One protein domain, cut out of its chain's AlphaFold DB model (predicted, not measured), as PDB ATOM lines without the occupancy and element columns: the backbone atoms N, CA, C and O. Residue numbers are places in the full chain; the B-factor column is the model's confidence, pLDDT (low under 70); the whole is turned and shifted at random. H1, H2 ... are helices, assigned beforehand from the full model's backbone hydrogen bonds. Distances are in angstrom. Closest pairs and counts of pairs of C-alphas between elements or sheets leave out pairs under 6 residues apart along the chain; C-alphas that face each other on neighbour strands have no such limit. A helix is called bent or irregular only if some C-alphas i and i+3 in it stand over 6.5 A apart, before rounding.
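AT A GLANCE: This is residues 48 to 193 of the 195 residues of an uncharacterized protein of Angomonas deanei (UniProt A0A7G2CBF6). What shape do these atoms make? Two helical arms open as a V from the link between H2 and H3: the hairpin of H1 and H2 makes one arm, and H3 followed by H4, with H5 folded back beside both, makes the other. Short H7 bridges the arms from H2 to H5, H8 packs on residues 76 to 84 of H2, and the small H6 and H9 are near H5 and H1. What is it made of, and how large is it? The printed part has 146 residues, with nine named helices, H1 to H9 along the chain, and no named strand, and its class is all helix. It is compact, with a radius of gyration of the C-alphas of 16.7 A and spans of 55 by 42 by 27 A.

HOW THE PARTS SIT: What touches the longest helix, H2, residues 76 to 97? It forms a hairpin with H1, residues 50 to 70, at a shallow tilt of 19 degrees, opposite ways; their closest C-alphas, of Tyr 57 and Ala 94, are 5.7 A apart. With residues 80 to 85 alone it touches H7, residues 167 to 172, at a steep tilt of 53 degrees; the closest C-alphas, of Ala 81 and Tyr 167, are 5.3 A apart. With residues 76 to 84 alone it touches H8, residues 178 to 183; the closest C-alphas, of Ala 80 and Leu 182, are 5.2 A apart. What touches H5, residues 142 to 155? It forms a hairpin with H4, residues 119 to 136, at 17 degrees, with C-alphas of Ser 125 and Ser 144 closest at 5.0 A. With residues 150 to 155 alone it touches H3, residues 103 to 117, at 18 degrees, closest at Ala 114 and Cys 154, 4.7 A between C-alphas. It touches H7 too, closest at the C-alphas of Leu 146 and Phe 169, 6.2 A, while H2 and H5 are apart. How do the backbones run? Every O i to N i+4 pair is within hydrogen-bond range in H1, H2, H3, H5, H7 and H8, and 12 of 14 are in H4, while H6 and H9 are too short for such a pair; the packing of the helices is mostly aligned, but only just.

IN THESE COORDINATES: Where do the long helices begin and end? H1 begins at C-alpha 50 (74.569, 67.000, 79.642) and is 30.5 A long; H2 is 31.6 A, H3 20.8 A, H4 25.8 A and H5 20.2 A. H4 is irregular, with C-alphas 120 and 123 7.3 A apart. Where are the smallest? H6 is residues 157 to 160, and H9, residues 190 to 193, ends at (78.086, 64.531, 69.245).

THE WHOLE: How far does it reach? The C-alphas farthest apart, of Ser 49 and Lys 137, are 55.1 A apart. Is it continuous and sure? The printed part has no cut and no long link. The model's pLDDT is under 70 at residues 70 to 72, 103 to 104, 161 and 188 to 193.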
ATOM      1  N   LEU A  48      76.578  72.227  84.763       88.88
ATOM      2  CA  LEU A  48      76.259  72.129  83.344       88.88
ATOM      3  C   LEU A  48      75.297  70.976  83.099       88.88
ATOM      4  O   LEU A  48      75.444  69.909  83.692       88.88
ATOM      5  N   SER A  49      74.338  71.180  82.202       89.12
ATOM      6  CA  SER A  49      73.546  70.089  81.639       89.12
ATOM      7  C   SER A  49      74.416  69.122  80.834       89.12
ATOM      8  O   SER A  49      75.573  69.416  80.495       89.12
ATOM      9  N   HIS A  50      73.856  67.972  80.466       85.31
ATOM     10  CA  HIS A  50      74.569  67.000  79.642       85.31
ATOM     11  C   HIS A  50      74.995  67.583  78.277       85.31
ATOM     12  O   HIS A  50      76.122  67.363  77.826       85.31
ATOM     13  N   ALA A  51      74.138  68.391  77.640       86.44
ATOM     14  CA  ALA A  51      74.437  69.053  76.367       86.44
ATOM     15  C   ALA A  51      75.553  70.105  76.505       86.44
ATOM     16  O   ALA A  51      76.512  70.112  75.732       86.44
ATOM     17  N   GLU A  52      75.489  70.951  77.535       89.62
ATOM     18  CA  GLU A  52      76.530  71.948  77.819       89.62
ATOM     19  C   GLU A  52      77.870  71.288  78.166       89.62
ATOM     20  O   GLU A  52      78.928  71.738  77.725       89.62
ATOM     21  N   THR A  53      77.838  70.171  78.896       89.38
ATOM     22  CA  THR A  53      79.033  69.375  79.198       89.38
ATOM     23  C   THR A  53      79.685  68.832  77.925       89.38
ATOM     24  O   THR A  53      80.914  68.828  77.810       89.38
ATOM     25  N   ARG A  54      78.887  68.409  76.937       86.62
ATOM     26  CA  ARG A  54      79.397  67.964  75.630       86.62
ATOM     27  C   ARG A  54      80.045  69.107  74.854       86.62
ATOM     28  O   ARG A  54      81.142  68.923  74.326       86.62
ATOM     29  N   LEU A  55      79.413  70.281  74.821       89.31
ATOM     30  CA  LEU A  55      79.984  71.476  74.188       89.31
ATOM     31  C   LEU A  55      81.312  71.874  74.842       89.31
ATOM     32  O   LEU A  55      82.298  72.103  74.140       89.31
ATOM     33  N   LEU A  56      81.370  71.863  76.178       91.19
ATOM     34  CA  LEU A  56      82.603  72.088  76.927       91.19
ATOM     35  C   LEU A  56      83.678  71.064  76.543       91.19
ATOM     36  O   LEU A  56      84.809  71.444  76.248       91.19
ATOM     37  N   TYR A  57      83.341  69.773  76.506       90.38
ATOM     38  CA  TYR A  57      84.302  68.731  76.143       90.38
ATOM     39  C   TYR A  57      84.848  68.915  74.722       90.38
ATOM     40  O   TYR A  57      86.057  68.828  74.517       90.38
ATOM     41  N   ASN A  58      83.989  69.229  73.751       89.25
ATOM     42  CA  ASN A  58      84.410  69.483  72.373       89.25
ATOM     43  C   ASN A  58      85.294  70.735  72.254       89.25
ATOM     44  O   ASN A  58      86.295  70.704  71.538       89.25
ATOM     45  N   SER A  59      84.988  71.798  73.002       89.44
ATOM     46  CA  SER A  59      85.845  72.988  73.092       89.44
ATOM     47  C   SER A  59      87.235  72.645  73.646       89.44
ATOM     48  O   SER A  59      88.256  73.007  73.058       89.44
ATOM     49  N   LEU A  60      87.301  71.842  74.714       90.75
ATOM     50  CA  LEU A  60      88.567  71.358  75.272       90.75
ATOM     51  C   LEU A  60      89.359  70.518  74.259       90.75
ATOM     52  O   LEU A  60      90.562  70.716  74.125       90.75
ATOM     53  N   LEU A  61      88.705  69.627  73.505       89.31
ATOM     54  CA  LEU A  61      89.367  68.848  72.449       89.31
ATOM     55  C   LEU A  61      89.937  69.732  71.334       89.31
ATOM     56  O   LEU A  61      91.026  69.449  70.830       89.31
ATOM     57  N   SER A  62      89.229  70.801  70.961       86.00
ATOM     58  CA  SER A  62      89.721  71.777  69.988       86.00
ATOM     59  C   SER A  62      90.972  72.499  70.499       86.00
ATOM     60  O   SER A  62      91.945  72.634  69.761       86.00
ATOM     61  N   ASN A  63      90.991  72.895  71.774       85.56
ATOM     62  CA  ASN A  63      92.163  73.527  72.384       85.56
ATOM     63  C   ASN A  63      93.364  72.575  72.426       85.56
ATOM     64  O   ASN A  63      94.455  72.952  72.006       85.56
ATOM     65  N   ILE A  64      93.147  71.313  72.813       86.38
ATOM     66  CA  ILE A  64      94.193  70.279  72.803       86.38
ATOM     67  C   ILE A  64      94.768  70.106  71.394       86.38
ATOM     68  O   ILE A  64      95.981  69.974  71.234       86.38
ATOM     69  N   ARG A  65      93.925  70.123  70.352       82.38
ATOM     70  CA  ARG A  65      94.390  70.059  68.957       82.38
ATOM     71  C   ARG A  65      95.345  71.204  68.634       82.38
ATOM     72  O   ARG A  65      96.383  70.969  68.020       82.38
ATOM     73  N   ASN A  66      94.999  72.421  69.037       78.62
ATOM     74  CA  ASN A  66      95.797  73.612  68.757       78.62
ATOM     75  C   ASN A  66      97.130  73.577  69.519       78.62
ATOM     76  O   ASN A  66      98.182  73.790  68.924       78.62
ATOM     77  N   GLU A  67      97.108  73.201  70.797       76.38
ATOM     78  CA  GLU A  67      98.313  73.083  71.630       76.38
ATOM     79  C   GLU A  67      99.256  71.978  71.121       76.38
ATOM     80  O   GLU A  67     100.456  72.190  70.958       76.38
ATOM     81  N   THR A  68      98.716  70.803  70.784       74.81
ATOM     82  CA  THR A  68      99.525  69.660  70.323       74.81
ATOM     83  C   THR A  68     100.034  69.809  68.888       74.81
ATOM     84  O   THR A  68     101.084  69.251  68.556       74.81
ATOM     85  N   SER A  69      99.333  70.558  68.030       70.00
ATOM     86  CA  SER A  69      99.808  70.891  66.677       70.00
ATOM     87  C   SER A  69     100.868  71.996  66.684       70.00
ATOM     88  O   SER A  69     101.815  71.898  65.906       70.00
ATOM     89  N   GLY A  70     100.770  72.973  67.594       64.25
ATOM     90  CA  GLY A  70     101.762  74.039  67.777       64.25
ATOM     91  C   GLY A  70     103.057  73.602  68.473       64.25
ATOM     92  O   GLY A  70     104.095  74.234  68.289       64.25
ATOM     93  N   ALA A  71     103.041  72.492  69.219       65.88
ATOM     94  CA  ALA A  71     104.206  71.932  69.912       65.88
ATOM     95  C   ALA A  71     105.194  71.200  68.972       65.88
ATOM     96  O   ALA A  71     105.560  70.050  69.211       65.88
ATOM     97  N   ILE A  72     105.619  71.846  67.881       63.31
ATOM     98  CA  ILE A  72     106.486  71.263  66.835       63.31
ATOM     99  C   ILE A  72     107.860  70.839  67.390       63.31
ATOM    100  O   ILE A  72     108.482  69.931  66.849       63.31
ATOM    101  N   GLN A  73     108.312  71.454  68.486       76.06
ATOM    102  CA  GLN A  73     109.638  71.222  69.069       76.06
ATOM    103  C   GLN A  73     109.755  69.933  69.898       76.06
ATOM    104  O   GLN A  73     110.870  69.491  70.161       76.06
ATOM    105  N   LEU A  74     108.639  69.322  70.313       79.62
ATOM    106  CA  LEU A  74     108.677  68.107  71.129       79.62
ATOM    107  C   LEU A  74     108.789  66.839  70.260       79.62
ATOM    108  O   LEU A  74     108.132  66.753  69.214       79.62
ATOM    109  N   PRO A  75     109.534  65.816  70.716       87.62
ATOM    110  CA  PRO A  75     109.509  64.483  70.127       87.62
ATOM    111  C   PRO A  75     108.084  63.926  69.992       87.62
ATOM    112  O   PRO A  75     107.197  64.181  70.809       87.62
ATOM    113  N   MET A  76     107.839  63.139  68.944       86.94
ATOM    114  CA  MET A  76     106.490  62.675  68.597       86.94
ATOM    115  C   MET A  76     105.843  61.801  69.681       86.94
ATOM    116  O   MET A  76     104.651  61.939  69.953       86.94
ATOM    117  N   ASN A  77     106.635  60.954  70.337       88.25
ATOM    118  CA  ASN A  77     106.224  60.146  71.484       88.25
ATOM    119  C   ASN A  77     105.792  61.018  72.675       88.25
ATOM    120  O   ASN A  77     104.779  60.729  73.307       88.25
ATOM    121  N   GLU A  78     106.518  62.101  72.960       87.44
ATOM    122  CA  GLU A  78     106.180  63.033  74.044       87.44
ATOM    123  C   GLU A  78     104.905  63.811  73.726       87.44
ATOM    124  O   GLU A  78     104.019  63.926  74.572       87.44
ATOM    125  N   ARG A  79     104.743  64.256  72.475       86.88
ATOM    126  CA  ARG A  79     103.500  64.889  72.007       86.88
ATOM    127  C   ARG A  79     102.313  63.937  72.111       86.88
ATOM    128  O   ARG A  79     101.237  64.345  72.546       86.88
ATOM    129  N   ALA A  80     102.487  62.676  71.718       88.81
ATOM    130  CA  ALA A  80     101.450  61.651  71.795       88.81
ATOM    131  C   ALA A  80     101.070  61.326  73.249       88.81
ATOM    132  O   ALA A  80      99.881  61.206  73.560       88.81
ATOM    133  N   ALA A  81     102.057  61.240  74.143       88.56
ATOM    134  CA  ALA A  81     101.833  61.043  75.570       88.56
ATOM    135  C   ALA A  81     101.099  62.238  76.199       88.56
ATOM    136  O   ALA A  81     100.051  62.055  76.820       88.56
ATOM    137  N   ALA A  82     101.574  63.463  75.956       86.62
ATOM    138  CA  ALA A  82     100.935  64.691  76.429       86.62
ATOM    139  C   ALA A  82      99.495  64.820  75.908       86.62
ATOM    140  O   ALA A  82      98.574  65.133  76.657       86.62
ATOM    141  N   CYS A  83      99.270  64.492  74.639       87.56
ATOM    142  CA  CYS A  83      97.939  64.425  74.055       87.56
ATOM    143  C   CYS A  83      97.008  63.452  74.807       87.56
ATOM    144  O   CYS A  83      95.875  63.807  75.149       87.56
ATOM    145  N   ALA A  84      97.459  62.212  75.035       89.31
ATOM    146  CA  ALA A  84      96.669  61.188  75.717       89.31
ATOM    147  C   ALA A  84      96.247  61.663  77.114       89.31
ATOM    148  O   ALA A  84      95.071  61.568  77.486       89.31
ATOM    149  N   ARG A  85      97.205  62.267  77.818       87.62
ATOM    150  CA  ARG A  85      97.045  62.873  79.132       87.62
ATOM    151  C   ARG A  85      96.032  64.014  79.133       87.62
ATOM    152  O   ARG A  85      95.023  63.931  79.836       87.62
ATOM    153  N   LEU A  86      96.227  65.035  78.298       87.75
ATOM    154  CA  LEU A  86      95.320  66.183  78.198       87.75
ATOM    155  C   LEU A  86      93.887  65.743  77.881       87.75
ATOM    156  O   LEU A  86      92.923  66.251  78.457       87.75
ATOM    157  N   ARG A  87      93.725  64.742  77.009       88.69
ATOM    158  CA  ARG A  87      92.408  64.195  76.666       88.69
ATOM    159  C   ARG A  87      91.740  63.493  77.849       88.69
ATOM    160  O   ARG A  87      90.514  63.576  77.988       88.69
ATOM    161  N   TYR A  88      92.507  62.787  78.678       88.56
ATOM    162  CA  TYR A  88      92.000  62.185  79.908       88.56
ATOM    163  C   TYR A  88      91.567  63.262  80.912       88.56
ATOM    164  O   TYR A  88      90.421  63.225  81.373       88.56
ATOM    165  N   VAL A  89      92.411  64.270  81.157       89.00
ATOM    166  CA  VAL A  89      92.102  65.402  82.046       89.00
ATOM    167  C   VAL A  89      90.849  66.145  81.574       89.00
ATOM    168  O   VAL A  89      89.926  66.350  82.361       89.00
ATOM    169  N   ALA A  90      90.749  66.462  80.279       89.69
ATOM    170  CA  ALA A  90      89.580  67.124  79.703       89.69
ATOM    171  C   ALA A  90      88.291  66.312  79.901       89.69
ATOM    172  O   ALA A  90      87.252  66.873  80.249       89.69
ATOM    173  N   ARG A  91      88.346  64.982  79.734       89.00
ATOM    174  CA  ARG A  91      87.185  64.106  79.957       89.00
ATOM    175  C   ARG A  91      86.765  64.102  81.424       89.00
ATOM    176  O   ARG A  91      85.575  64.198  81.720       89.00
ATOM    177  N   ARG A  92      87.728  63.970  82.340       87.12
ATOM    178  CA  ARG A  92      87.486  63.976  83.791       87.12
ATOM    179  C   ARG A  92      86.897  65.307  84.240       87.12
ATOM    180  O   ARG A  92      85.912  65.318  84.973       87.12
ATOM    181  N   TYR A  93      87.459  66.406  83.748       89.12
ATOM    182  CA  TYR A  93      86.958  67.740  84.024       89.12
ATOM    183  C   TYR A  93      85.526  67.921  83.510       89.12
ATOM    184  O   TYR A  93      84.659  68.271  84.305       89.12
ATOM    185  N   ALA A  94      85.239  67.588  82.247       89.44
ATOM    186  CA  ALA A  94      83.889  67.688  81.692       89.44
ATOM    187  C   ALA A  94      82.869  66.886  82.526       89.44
ATOM    188  O   ALA A  94      81.871  67.444  82.970       89.44
ATOM    189  N   ARG A  95      83.166  65.622  82.868       87.19
ATOM    190  CA  ARG A  95      82.298  64.804  83.744       87.19
ATOM    191  C   ARG A  95      82.061  65.423  85.120       87.19
ATOM    192  O   ARG A  95      80.980  65.279  85.676       87.19
ATOM    193  N   SER A  96      83.051  66.123  85.675       87.19
ATOM    194  CA  SER A  96      82.898  66.804  86.966       87.19
ATOM    195  C   SER A  96      81.950  68.008  86.913       87.19
ATOM    196  O   SER A  96      81.491  68.455  87.963       87.19
ATOM    197  N   ARG A  97      81.657  68.527  85.711       89.94
ATOM    198  CA  ARG A  97      80.755  69.665  85.490       89.94
ATOM    199  C   ARG A  97      79.311  69.244  85.236       89.94
ATOM    200  O   ARG A  97      78.426  70.077  85.419       89.94
ATOM    201  N   ASP A  98      79.088  67.982  84.879       87.69
ATOM    202  CA  ASP A  98      77.777  67.435  84.536       87.69
ATOM    203  C   ASP A  98      76.881  67.290  85.778       87.69
ATOM    204  O   ASP A  98      77.166  66.503  86.692       87.69
ATOM    205  N   LYS A  99      75.800  68.075  85.819       85.06
ATOM    206  CA  LYS A  99      74.789  68.058  86.886       85.06
ATOM    207  C   LYS A  99      73.758  66.947  86.707       85.06
ATOM    208  O   LYS A  99      73.193  66.489  87.695       85.06
ATOM    209  N   ASP A 100      73.570  66.489  85.473       81.81
ATOM    210  CA  ASP A 100      72.543  65.523  85.088       81.81
ATOM    211  C   ASP A 100      73.059  64.079  85.183       81.81
ATOM    212  O   ASP A 100      72.339  63.146  84.844       81.81
ATOM    213  N   THR A 101      74.304  63.871  85.635       72.44
ATOM    214  CA  THR A 101      74.902  62.543  85.831       72.44
ATOM    215  C   THR A 101      74.780  62.093  87.298       72.44
ATOM    216  O   THR A 101      75.594  62.511  88.142       72.44
ATOM    217  N   PRO A 102      73.807  61.213  87.629       71.38
ATOM    218  CA  PRO A 102      73.716  60.586  88.939       71.38
ATOM    219  C   PRO A 102      74.948  59.735  89.244       71.38
ATOM    220  O   PRO A 102      75.622  59.234  88.343       71.38
ATOM    221  N   PHE A 103      75.194  59.480  90.530       68.50
ATOM    222  CA  PHE A 103      76.308  58.642  90.989       68.50
ATOM    223  C   PHE A 103      76.346  57.259  90.306       68.50
ATOM    224  O   PHE A 103      77.399  56.821  89.849       68.50
ATOM    225  N   LEU A 104      75.187  56.610  90.142       65.31
ATOM    226  CA  LEU A 104      75.075  55.320  89.446       65.31
ATOM    227  C   LEU A 104      75.467  55.403  87.963       65.31
ATOM    228  O   LEU A 104      76.017  54.453  87.409       65.31
ATOM    229  N   THR A 105      75.226  56.549  87.321       74.75
ATOM    230  CA  THR A 105      75.621  56.774  85.924       74.75
ATOM    231  C   THR A 105      77.128  56.992  85.814       74.75
ATOM    232  O   THR A 105      77.740  56.497  84.871       74.75
ATOM    233  N   ASP A 106      77.762  57.640  86.796       78.94
ATOM    234  CA  ASP A 106      79.223  57.777  86.825       78.94
ATOM    235  C   ASP A 106      79.921  56.417  87.004       78.94
ATOM    236  O   ASP A 106      80.853  56.104  86.264       78.94
ATOM    237  N   ALA A 107      79.410  55.552  87.886       80.81
ATOM    238  CA  ALA A 107      79.904  54.180  88.028       80.81
ATOM    239  C   ALA A 107      79.736  53.367  86.728       80.81
ATOM    240  O   ALA A 107      80.662  52.676  86.298       80.81
ATOM    241  N   ALA A 108      78.592  53.496  86.048       84.31
ATOM    242  CA  ALA A 108      78.369  52.859  84.751       84.31
ATOM    243  C   ALA A 108      79.333  53.384  83.668       84.31
ATOM    244  O   ALA A 108      79.842  52.606  82.858       84.31
ATOM    245  N   LEU A 109      79.635  54.687  83.662       85.31
ATOM    246  CA  LEU A 109      80.614  55.287  82.752       85.31
ATOM    247  C   LEU A 109      82.043  54.806  83.038       85.31
ATOM    248  O   LEU A 109      82.781  54.528  82.092       85.31
ATOM    249  N   GLN A 110      82.426  54.677  84.309       89.31
ATOM    250  CA  GLN A 110      83.723  54.128  84.722       89.31
ATOM    251  C   GLN A 110      83.850  52.652  84.325       89.31
ATOM    252  O   GLN A 110      84.854  52.256  83.735       89.31
ATOM    253  N   LEU A 111      82.800  51.851  84.541       88.94
ATOM    254  CA  LEU A 111      82.750  50.454  84.107       88.94
ATOM    255  C   LEU A 111      82.863  50.331  82.584       88.94
ATOM    256  O   LEU A 111      83.637  49.516  82.077       88.94
ATOM    257  N   ARG A 112      82.134  51.169  81.838       90.31
ATOM    258  CA  ARG A 112      82.219  51.224  80.374       90.31
ATOM    259  C   ARG A 112      83.635  51.558  79.925       90.31
ATOM    260  O   ARG A 112      84.154  50.909  79.021       90.31
ATOM    261  N   ASP A 113      84.258  52.562  80.529       90.88
ATOM    262  CA  ASP A 113      85.617  52.957  80.179       90.88
ATOM    263  C   ASP A 113      86.617  51.836  80.512       90.88
ATOM    264  O   ASP A 113      87.453  51.517  79.671       90.88
ATOM    265  N   ALA A 114      86.483  51.162  81.659       92.50
ATOM    266  CA  ALA A 114      87.307  50.007  82.027       92.50
ATOM    267  C   ALA A 114      87.124  48.822  81.070       92.50
ATOM    268  O   ALA A 114      88.090  48.141  80.723       92.50
ATOM    269  N   TYR A 115      85.905  48.603  80.578       93.25
ATOM    270  CA  TYR A 115      85.644  47.599  79.556       93.25
ATOM    271  C   TYR A 115      86.294  47.962  78.215       93.25
ATOM    272  O   TYR A 115      87.080  47.185  77.666       93.25
ATOM    273  N   VAL A 116      86.005  49.164  77.704       91.62
ATOM    274  CA  VAL A 116      86.456  49.652  76.390       91.62
ATOM    275  C   VAL A 116      87.970  49.832  76.332       91.62
ATOM    276  O   VAL A 116      88.566  49.619  75.275       91.62
ATOM    277  N   HIS A 117      88.591  50.242  77.435       91.06
ATOM    278  CA  HIS A 117      90.011  50.565  77.515       91.06
ATOM    279  C   HIS A 117      90.830  49.550  78.314       91.06
ATOM    280  O   HIS A 117      92.005  49.795  78.514       91.06
ATOM    281  N   GLY A 118      90.262  48.416  78.723       92.44
ATOM    282  CA  GLY A 118      90.981  47.409  79.504       92.44
ATOM    283  C   GLY A 118      90.456  46.003  79.243       92.44
ATOM    284  O   GLY A 118      91.057  45.263  78.466       92.44
ATOM    285  N   LEU A 119      89.312  45.647  79.840       92.12
ATOM    286  CA  LEU A 119      88.815  44.261  79.883       92.12
ATOM    287  C   LEU A 119      88.670  43.624  78.499       92.12
ATOM    288  O   LEU A 119      89.012  42.456  78.330       92.12
ATOM    289  N   ARG A 120      88.226  44.383  77.487       94.88
ATOM    290  CA  ARG A 120      88.106  43.880  76.108       94.88
ATOM    291  C   ARG A 120      89.431  43.340  75.548       94.88
ATOM    292  O   ARG A 120      89.410  42.465  74.688       94.88
ATOM    293  N   TYR A 121      90.569  43.853  76.014       94.19
ATOM    294  CA  TYR A 121      91.900  43.442  75.564       94.19
ATOM    295  C   TYR A 121      92.520  42.348  76.438       94.19
ATOM    296  O   TYR A 121      93.543  41.791  76.048       94.19
ATOM    297  N   ALA A 122      91.908  41.993  77.573       92.25
ATOM    298  CA  ALA A 122      92.461  40.998  78.486       92.25
ATOM    299  C   ALA A 122      92.734  39.643  77.804       92.25
ATOM    300  O   ALA A 122      93.868  39.174  77.916       92.25
ATOM    301  N   PRO A 123      91.806  39.044  77.021       93.94
ATOM    302  CA  PRO A 123      92.081  37.769  76.355       93.94
ATOM    303  C   PRO A 123      93.302  37.840  75.430       93.94
ATOM    304  O   PRO A 123      94.167  36.970  75.468       93.94
ATOM    305  N   TYR A 124      93.407  38.912  74.640       94.31
ATOM    306  CA  TYR A 124      94.535  39.125  73.735       94.31
ATOM    307  C   TYR A 124      95.861  39.281  74.491       94.31
ATOM    308  O   TYR A 124      96.860  38.669  74.109       94.31
ATOM    309  N   SER A 125      95.871  40.068  75.568       92.88
ATOM    310  CA  SER A 125      97.062  40.306  76.382       92.88
ATOM    311  C   SER A 125      97.579  39.022  77.028       92.88
ATOM    312  O   SER A 125      98.767  38.731  76.901       92.88
ATOM    313  N   PHE A 126      96.690  38.215  77.619       92.94
ATOM    314  CA  PHE A 126      97.059  36.933  78.225       92.94
ATOM    315  C   PHE A 126      97.591  35.936  77.195       92.94
ATOM    316  O   PHE A 126      98.616  35.301  77.428       92.94
ATOM    317  N   ILE A 127      96.936  35.819  76.035       95.25
ATOM    318  CA  ILE A 127      97.390  34.916  74.966       95.25
ATOM    319  C   ILE A 127      98.759  35.355  74.431       95.25
ATOM    320  O   ILE A 127      99.625  34.515  74.197       95.25
ATOM    321  N   SER A 128      98.965  36.659  74.235       93.81
ATOM    322  CA  SER A 128     100.227  37.200  73.721       93.81
ATOM    323  C   SER A 128     101.383  36.948  74.683       93.81
ATOM    324  O   SER A 128     102.433  36.465  74.270       93.81
ATOM    325  N   ASP A 129     101.166  37.209  75.969       93.94
ATOM    326  CA  ASP A 129     102.151  36.965  77.019       93.94
ATOM    327  C   ASP A 129     102.438  35.466  77.205       93.94
ATOM    328  O   ASP A 129     103.594  35.079  77.375       93.94
ATOM    329  N   ALA A 130     101.429  34.594  77.088       93.94
ATOM    330  CA  ALA A 130     101.620  33.144  77.127       93.94
ATOM    331  C   ALA A 130     102.456  32.637  75.939       93.94
ATOM    332  O   ALA A 130     103.368  31.830  76.121       93.94
ATOM    333  N   ARG A 131     102.190  33.138  74.723       94.88
ATOM    334  CA  ARG A 131     102.981  32.812  73.521       94.88
ATOM    335  C   ARG A 131     104.423  33.291  73.647       94.88
ATOM    336  O   ARG A 131     105.345  32.540  73.338       94.88
ATOM    337  N   GLU A 132     104.618  34.518  74.120       93.56
ATOM    338  CA  GLU A 132     105.950  35.075  74.356       93.56
ATOM    339  C   GLU A 132     106.694  34.257  75.416       93.56
ATOM    340  O   GLU A 132     107.842  33.860  75.195       93.56
ATOM    341  N   SER A 133     106.012  33.895  76.503       93.75
ATOM    342  CA  SER A 133     106.590  33.075  77.568       93.75
ATOM    343  C   SER A 133     107.021  31.696  77.077       93.75
ATOM    344  O   SER A 133     108.109  31.220  77.401       93.75
ATOM    345  N   TRP A 134     106.191  31.076  76.236       94.69
ATOM    346  CA  TRP A 134     106.506  29.804  75.592       94.69
ATOM    347  C   TRP A 134     107.736  29.915  74.686       94.69
ATOM    348  O   TRP A 134     108.659  29.111  74.788       94.69
ATOM    349  N   SER A 135     107.779  30.942  73.832       95.75
ATOM    350  CA  SER A 135     108.879  31.141  72.878       95.75
ATOM    351  C   SER A 135     110.221  31.446  73.552       95.75
ATOM    352  O   SER A 135     111.263  30.973  73.106       95.75
ATOM    353  N   THR A 136     110.199  32.198  74.653       93.69
ATOM    354  CA  THR A 136     111.403  32.655  75.364       93.69
ATOM    355  C   THR A 136     111.810  31.737  76.516       93.69
ATOM    356  O   THR A 136     112.872  31.939  77.106       93.69
ATOM    357  N   LYS A 137     110.980  30.734  76.850       92.25
ATOM    358  CA  LYS A 137     111.106  29.868  78.038       92.25
ATOM    359  C   LYS A 137     111.224  30.657  79.355       92.25
ATOM    360  O   LYS A 137     111.846  30.193  80.308       92.25
ATOM    361  N   ARG A 138     110.650  31.861  79.412       92.12
ATOM    362  CA  ARG A 138     110.645  32.753  80.585       92.12
ATOM    363  C   ARG A 138     109.227  33.233  80.841       92.12
ATOM    364  O   ARG A 138     108.487  33.449  79.898       92.12
ATOM    365  N   LEU A 139     108.839  33.426  82.099       89.50
ATOM    366  CA  LEU A 139     107.523  33.989  82.410       89.50
ATOM    367  C   LEU A 139     107.497  35.485  82.066       89.50
ATOM    368  O   LEU A 139     108.245  36.271  82.646       89.50
ATOM    369  N   VAL A 140     106.630  35.874  81.131       89.75
ATOM    370  CA  VAL A 140     106.414  37.256  80.687       89.75
ATOM    371  C   VAL A 140     104.957  37.630  80.944       89.75
ATOM    372  O   VAL A 140     104.057  36.940  80.488       89.75
ATOM    373  N   PHE A 141     104.720  38.741  81.649       92.06
ATOM    374  CA  PHE A 141     103.372  39.248  81.968       92.06
ATOM    375  C   PHE A 141     103.175  40.715  81.569       92.06
ATOM    376  O   PHE A 141     102.354  41.422  82.152       92.06
ATOM    377  N   LYS A 142     103.961  41.208  80.605       92.50
ATOM    378  CA  LYS A 142     104.037  42.633  80.263       92.50
ATOM    379  C   LYS A 142     102.694  43.207  79.807       92.50
ATOM    380  O   LYS A 142     102.312  44.284  80.253       92.50
ATOM    381  N   ARG A 143     101.977  42.542  78.895       93.44
ATOM    382  CA  ARG A 143     100.703  43.070  78.367       93.44
ATOM    383  C   ARG A 143      99.567  42.844  79.349       93.44
ATOM    384  O   ARG A 143      98.684  43.691  79.476       93.44
ATOM    385  N   SER A 144      99.593  41.718  80.045       92.31
ATOM    386  CA  SER A 144      98.583  41.319  81.018       92.31
ATOM    387  C   SER A 144      98.580  42.265  82.217       92.31
ATOM    388  O   SER A 144      97.519  42.772  82.578       92.31
ATOM    389  N   SER A 145      99.756  42.589  82.771       92.94
ATOM    390  CA  SER A 145      99.883  43.540  83.882       92.94
ATOM    391  C   SER A 145      99.426  44.943  83.482       92.94
ATOM    392  O   SER A 145      98.588  45.522  84.171       92.94
ATOM    393  N   LEU A 146      99.872  45.447  82.324       93.56
ATOM    394  CA  LEU A 146      99.440  46.744  81.788       93.56
ATOM    395  C   LEU A 146      97.929  46.793  81.544       93.56
ATOM    396  O   LEU A 146      97.293  47.817  81.775       93.56
ATOM    397  N   THR A 147      97.331  45.689  81.094       94.38
ATOM    398  CA  THR A 147      95.879  45.616  80.891       94.38
ATOM    399  C   THR A 147      95.131  45.693  82.217       94.38
ATOM    400  O   THR A 147      94.150  46.427  82.310       94.38
ATOM    401  N   MET A 148      95.601  44.995  83.254       93.38
ATOM    402  CA  MET A 148      94.972  45.038  84.578       93.38
ATOM    403  C   MET A 148      95.144  46.391  85.263       93.38
ATOM    404  O   MET A 148      94.170  46.928  85.791       93.38
ATOM    405  N   GLN A 149      96.329  46.998  85.172       92.31
ATOM    406  CA  GLN A 149      96.534  48.384  85.599       92.31
ATOM    407  C   GLN A 149      95.554  49.320  84.889       92.31
ATOM    408  O   GLN A 149      94.892  50.131  85.531       92.31
ATOM    409  N   GLN A 150      95.377  49.156  83.577       93.50
ATOM    410  CA  GLN A 150      94.470  50.004  82.818       93.50
ATOM    411  C   GLN A 150      93.001  49.837  83.224       93.50
ATOM    412  O   GLN A 150      92.264  50.825  83.256       93.50
ATOM    413  N   VAL A 151      92.573  48.616  83.567       93.31
ATOM    414  CA  VAL A 151      91.244  48.361  84.142       93.31
ATOM    415  C   VAL A 151      91.073  49.143  85.443       93.31
ATOM    416  O   VAL A 151      90.074  49.846  85.590       93.31
ATOM    417  N   LEU A 152      92.059  49.091  86.343       90.81
ATOM    418  CA  LEU A 152      92.022  49.819  87.614       90.81
ATOM    419  C   LEU A 152      92.016  51.337  87.414       90.81
ATOM    420  O   LEU A 152      91.198  52.023  88.022       90.81
ATOM    421  N   TYR A 153      92.851  51.865  86.517       90.56
ATOM    422  CA  TYR A 153      92.905  53.300  86.208       90.56
ATOM    423  C   TYR A 153      91.582  53.830  85.658       90.56
ATOM    424  O   TYR A 153      91.163  54.942  85.971       90.56
ATOM    425  N   CYS A 154      90.893  53.027  84.852       90.69
ATOM    426  CA  CYS A 154      89.602  53.401  84.293       90.69
ATOM    427  C   CYS A 154      88.438  53.233  85.276       90.69
ATOM    428  O   CYS A 154      87.503  54.035  85.243       90.69
ATOM    429  N   PHE A 155      88.485  52.205  86.127       89.31
ATOM    430  CA  PHE A 155      87.416  51.901  87.076       89.31
ATOM    431  C   PHE A 155      87.501  52.748  88.351       89.31
ATOM    432  O   PHE A 155      86.476  53.174  88.860       89.31
ATOM    433  N   LEU A 156      88.710  53.038  88.847       86.75
ATOM    434  CA  LEU A 156      88.958  53.806  90.075       86.75
ATOM    435  C   LEU A 156      89.906  54.996  89.820       86.75
ATOM    436  O   LEU A 156      90.971  55.110  90.439       86.75
ATOM    437  N   PRO A 157      89.532  55.926  88.927       80.31
ATOM    438  CA  PRO A 157      90.396  57.035  88.516       80.31
ATOM    439  C   PRO A 157      90.722  58.031  89.642       80.31
ATOM    440  O   PRO A 157      91.700  58.766  89.554       80.31
ATOM    441  N   THR A 158      89.905  58.107  90.698       77.50
ATOM    442  CA  THR A 158      90.163  58.972  91.865       77.50
ATOM    443  C   THR A 158      91.209  58.404  92.819       77.50
ATOM    444  O   THR A 158      91.838  59.181  93.529       77.50
ATOM    445  N   LEU A 159      91.383  57.080  92.847       75.31
ATOM    446  CA  LEU A 159      92.292  56.401  93.775       75.31
ATOM    447  C   LEU A 159      93.667  56.156  93.162       75.31
ATOM    448  O   LEU A 159      94.664  56.202  93.865       75.31
ATOM    449  N   THR A 160      93.707  55.907  91.857       73.56
ATOM    450  CA  THR A 160      94.920  55.445  91.174       73.56
ATOM    451  C   THR A 160      95.763  56.571  90.584       73.56
ATOM    452  O   THR A 160      96.922  56.365  90.254       73.56
ATOM    453  N   GLY A 161      95.187  57.759  90.359       68.81
ATOM    454  CA  GLY A 161      95.875  58.866  89.675       68.81
ATOM    455  C   GLY A 161      96.291  58.569  88.222       68.81
ATOM    456  O   GLY A 161      96.867  59.439  87.568       68.81
ATOM    457  N   GLY A 162      95.992  57.370  87.714       78.06
ATOM    458  CA  GLY A 162      96.371  56.903  86.389       78.06
ATOM    459  C   GLY A 162      95.462  57.427  85.279       78.06
ATOM    460  O   GLY A 162      94.333  57.874  85.501       78.06
ATOM    461  N   GLU A 163      95.967  57.358  84.050       87.94
ATOM    462  CA  GLU A 163      95.275  57.820  82.847       87.94
ATOM    463  C   GLU A 163      94.396  56.722  82.238       87.94
ATOM    464  O   GLU A 163      94.792  55.556  82.152       87.94
ATOM    465  N   CYS A 164      93.211  57.098  81.746       89.25
ATOM    466  CA  CYS A 164      92.290  56.179  81.076       89.25
ATOM    467  C   CYS A 164      91.880  56.642  79.659       89.25
ATOM    468  O   CYS A 164      91.006  57.512  79.516       89.25
ATOM    469  N   PRO A 165      92.399  56.014  78.582       91.19
ATOM    470  CA  PRO A 165      93.528  55.075  78.551       91.19
ATOM    471  C   PRO A 165      94.880  55.785  78.718       91.19
ATOM    472  O   PRO A 165      95.027  56.915  78.259       91.19
ATOM    473  N   SER A 166      95.875  55.100  79.279       91.88
ATOM    474  CA  SER A 166      97.261  55.576  79.319       91.88
ATOM    475  C   SER A 166      97.946  55.447  77.957       91.88
ATOM    476  O   SER A 166      97.623  54.565  77.148       91.88
ATOM    477  N   TYR A 167      98.932  56.308  77.706       93.00
ATOM    478  CA  TYR A 167      99.763  56.240  76.503       93.00
ATOM    479  C   TYR A 167     100.463  54.877  76.350       93.00
ATOM    480  O   TYR A 167     100.364  54.247  75.293       93.00
ATOM    481  N   THR A 168     101.073  54.362  77.421       93.44
ATOM    482  CA  THR A 168     101.758  53.058  77.425       93.44
ATOM    483  C   THR A 168     100.817  51.919  77.047       93.44
ATOM    484  O   THR A 168     101.165  51.087  76.207       93.44
ATOM    485  N   PHE A 169      99.594  51.899  77.586       94.44
ATOM    486  CA  PHE A 169      98.593  50.902  77.206       94.44
ATOM    487  C   PHE A 169      98.235  50.989  75.715       94.44
ATOM    488  O   PHE A 169      98.143  49.970  75.024       94.44
ATOM    489  N   MET A 170      98.068  52.204  75.183       94.38
ATOM    490  CA  MET A 170      97.780  52.395  73.761       94.38
ATOM    491  C   MET A 170      98.910  51.900  72.853       94.38
ATOM    492  O   MET A 170      98.620  51.296  71.820       94.38
ATOM    493  N   ARG A 171     100.172  52.105  73.238       94.81
ATOM    494  CA  ARG A 171     101.334  51.643  72.464       94.81
ATOM    495  C   ARG A 171     101.536  50.137  72.567       94.81
ATOM    496  O   ARG A 171     101.628  49.456  71.554       94.81
ATOM    497  N   VAL A 172     101.584  49.611  73.788       93.06
ATOM    498  CA  VAL A 172     102.044  48.239  74.053       93.06
ATOM    499  C   VAL A 172     100.937  47.205  73.863       93.06
ATOM    500  O   VAL A 172     101.193  46.126  73.333       93.06
ATOM    501  N   VAL A 173      99.709  47.517  74.290       93.81
ATOM    502  CA  VAL A 173      98.587  46.564  74.241       93.81
ATOM    503  C   VAL A 173      97.751  46.769  72.985       93.81
ATOM    504  O   VAL A 173      97.441  45.806  72.290       93.81
ATOM    505  N   ARG A 174      97.403  48.021  72.662       93.44
ATOM    506  CA  ARG A 174      96.587  48.317  71.470       93.44
ATOM    507  C   ARG A 174      97.396  48.422  70.177       93.44
ATOM    508  O   ARG A 174      96.779  48.528  69.122       93.44
ATOM    509  N   GLY A 175      98.728  48.435  70.255       92.69
ATOM    510  CA  GLY A 175      99.608  48.506  69.087       92.69
ATOM    511  C   GLY A 175      99.474  49.795  68.272       92.69
ATOM    512  O   GLY A 175      99.796  49.790  67.090       92.69
ATOM    513  N   LYS A 176      98.969  50.889  68.860       93.69
ATOM    514  CA  LYS A 176      98.836  52.170  68.149       93.69
ATOM    515  C   LYS A 176     100.204  52.784  67.876       93.69
ATOM    516  O   LYS A 176     101.078  52.678  68.735       93.69
ATOM    517  N   SER A 177     100.382  53.471  66.748       94.31
ATOM    518  CA  SER A 177     101.547  54.343  66.537       94.31
ATOM    519  C   SER A 177     101.405  55.678  67.289       94.31
ATOM    520  O   SER A 177     100.320  56.008  67.782       94.31
ATOM    521  N   ASP A 178     102.482  56.459  67.390       92.75
ATOM    522  CA  ASP A 178     102.426  57.794  68.007       92.75
ATOM    523  C   ASP A 178     101.544  58.736  67.171       92.75
ATOM    524  O   ASP A 178     100.730  59.492  67.709       92.75
ATOM    525  N   GLU A 179     101.612  58.610  65.844       91.00
ATOM    526  CA  GLU A 179     100.744  59.305  64.895       91.00
ATOM    527  C   GLU A 179      99.279  58.905  65.069       91.00
ATOM    528  O   GLU A 179      98.408  59.771  65.018       91.00
ATOM    529  N   ASP A 180      98.975  57.626  65.301       91.31
ATOM    530  CA  ASP A 180      97.600  57.170  65.543       91.31
ATOM    531  C   ASP A 180      97.032  57.727  66.849       91.31
ATOM    532  O   ASP A 180      95.834  58.028  66.949       91.31
ATOM    533  N   VAL A 181      97.875  57.849  67.877       90.19
ATOM    534  CA  VAL A 181      97.498  58.483  69.142       90.19
ATOM    535  C   VAL A 181      97.203  59.964  68.901       90.19
ATOM    536  O   VAL A 181      96.093  60.404  69.218       90.19
ATOM    537  N   LEU A 182      98.111  60.695  68.246       88.31
ATOM    538  CA  LEU A 182      97.959  62.119  67.925       88.31
ATOM    539  C   LEU A 182      96.766  62.412  67.007       88.31
ATOM    540  O   LEU A 182      95.981  63.317  67.283       88.31
ATOM    541  N   LYS A 183      96.550  61.617  65.956       85.81
ATOM    542  CA  LYS A 183      95.375  61.750  65.079       85.81
ATOM    543  C   LYS A 183      94.077  61.576  65.862       85.81
ATOM    544  O   LYS A 183      93.109  62.290  65.621       85.81
ATOM    545  N   SER A 184      94.056  60.670  66.841       83.94
ATOM    546  CA  SER A 184      92.879  60.448  67.687       83.94
ATOM    547  C   SER A 184      92.693  61.485  68.804       83.94
ATOM    548  O   SER A 184      91.656  61.473  69.472       83.94
ATOM    549  N   CYS A 185      93.651  62.399  68.992       77.81
ATOM    550  CA  CYS A 185      93.713  63.309  70.135       77.81
ATOM    551  C   CYS A 185      92.492  64.214  70.284       77.81
ATOM    552  O   CYS A 185      91.954  64.375  71.378       77.81
ATOM    553  N   ALA A 186      92.027  64.763  69.167       70.50
ATOM    554  CA  ALA A 186      90.970  65.768  69.127       70.50
ATOM    555  C   ALA A 186      89.675  65.256  68.484       70.50
ATOM    556  O   ALA A 186      88.706  65.996  68.351       70.50
ATOM    557  N   ILE A 187      89.635  63.981  68.087       78.44
ATOM    558  CA  ILE A 187      88.451  63.402  67.455       78.44
ATOM    559  C   ILE A 187      87.477  62.988  68.556       78.44
ATOM    560  O   ILE A 187      87.768  62.103  69.366       78.44
ATOM    561  N   SER A 188      86.327  63.648  68.617       69.69
ATOM    562  CA  SER A 188      85.185  63.186  69.407       69.69
ATOM    563  C   SER A 188      84.482  62.020  68.693       69.69
ATOM    564  O   SER A 188      84.562  61.879  67.474       69.69
ATOM    565  N   ASN A 189      83.803  61.153  69.445       67.62
ATOM    566  CA  ASN A 189      82.966  60.114  68.848       67.62
ATOM    567  C   ASN A 189      81.716  60.778  68.245       67.62
ATOM    568  O   ASN A 189      80.952  61.399  68.976       67.62
ATOM    569  N   SER A 190      81.473  60.620  66.942       60.00
ATOM    570  CA  SER A 190      80.321  61.239  66.265       60.00
ATOM    571  C   SER A 190      78.977  60.833  66.876       60.00
ATOM    572  O   SER A 190      78.079  61.661  66.979       60.00
ATOM    573  N   LYS A 191      78.857  59.601  67.393       57.03
ATOM    574  CA  LYS A 191      77.652  59.143  68.110       57.03
ATOM    575  C   LYS A 191      77.440  59.859  69.446       57.03
ATOM    576  O   LYS A 191      76.328  59.879  69.948       57.03
ATOM    577  N   TYR A 192      78.501  60.415  70.024       54.00
ATOM    578  CA  TYR A 192      78.441  61.227  71.239       54.00
ATOM    579  C   TYR A 192      78.135  62.706  70.936       54.00
ATOM    580  O   TYR A 192      77.683  63.418  71.826       54.00
ATOM    581  N   ASN A 193      78.351  63.157  69.693       51.19
ATOM    582  CA  ASN A 193      78.086  64.531  69.245       51.19
ATOM    583  C   ASN A 193      76.676  64.742  68.664       51.19
ATOM    584  O   ASN A 193      76.239  65.883  68.598       51.19
TER     585      ASN A 193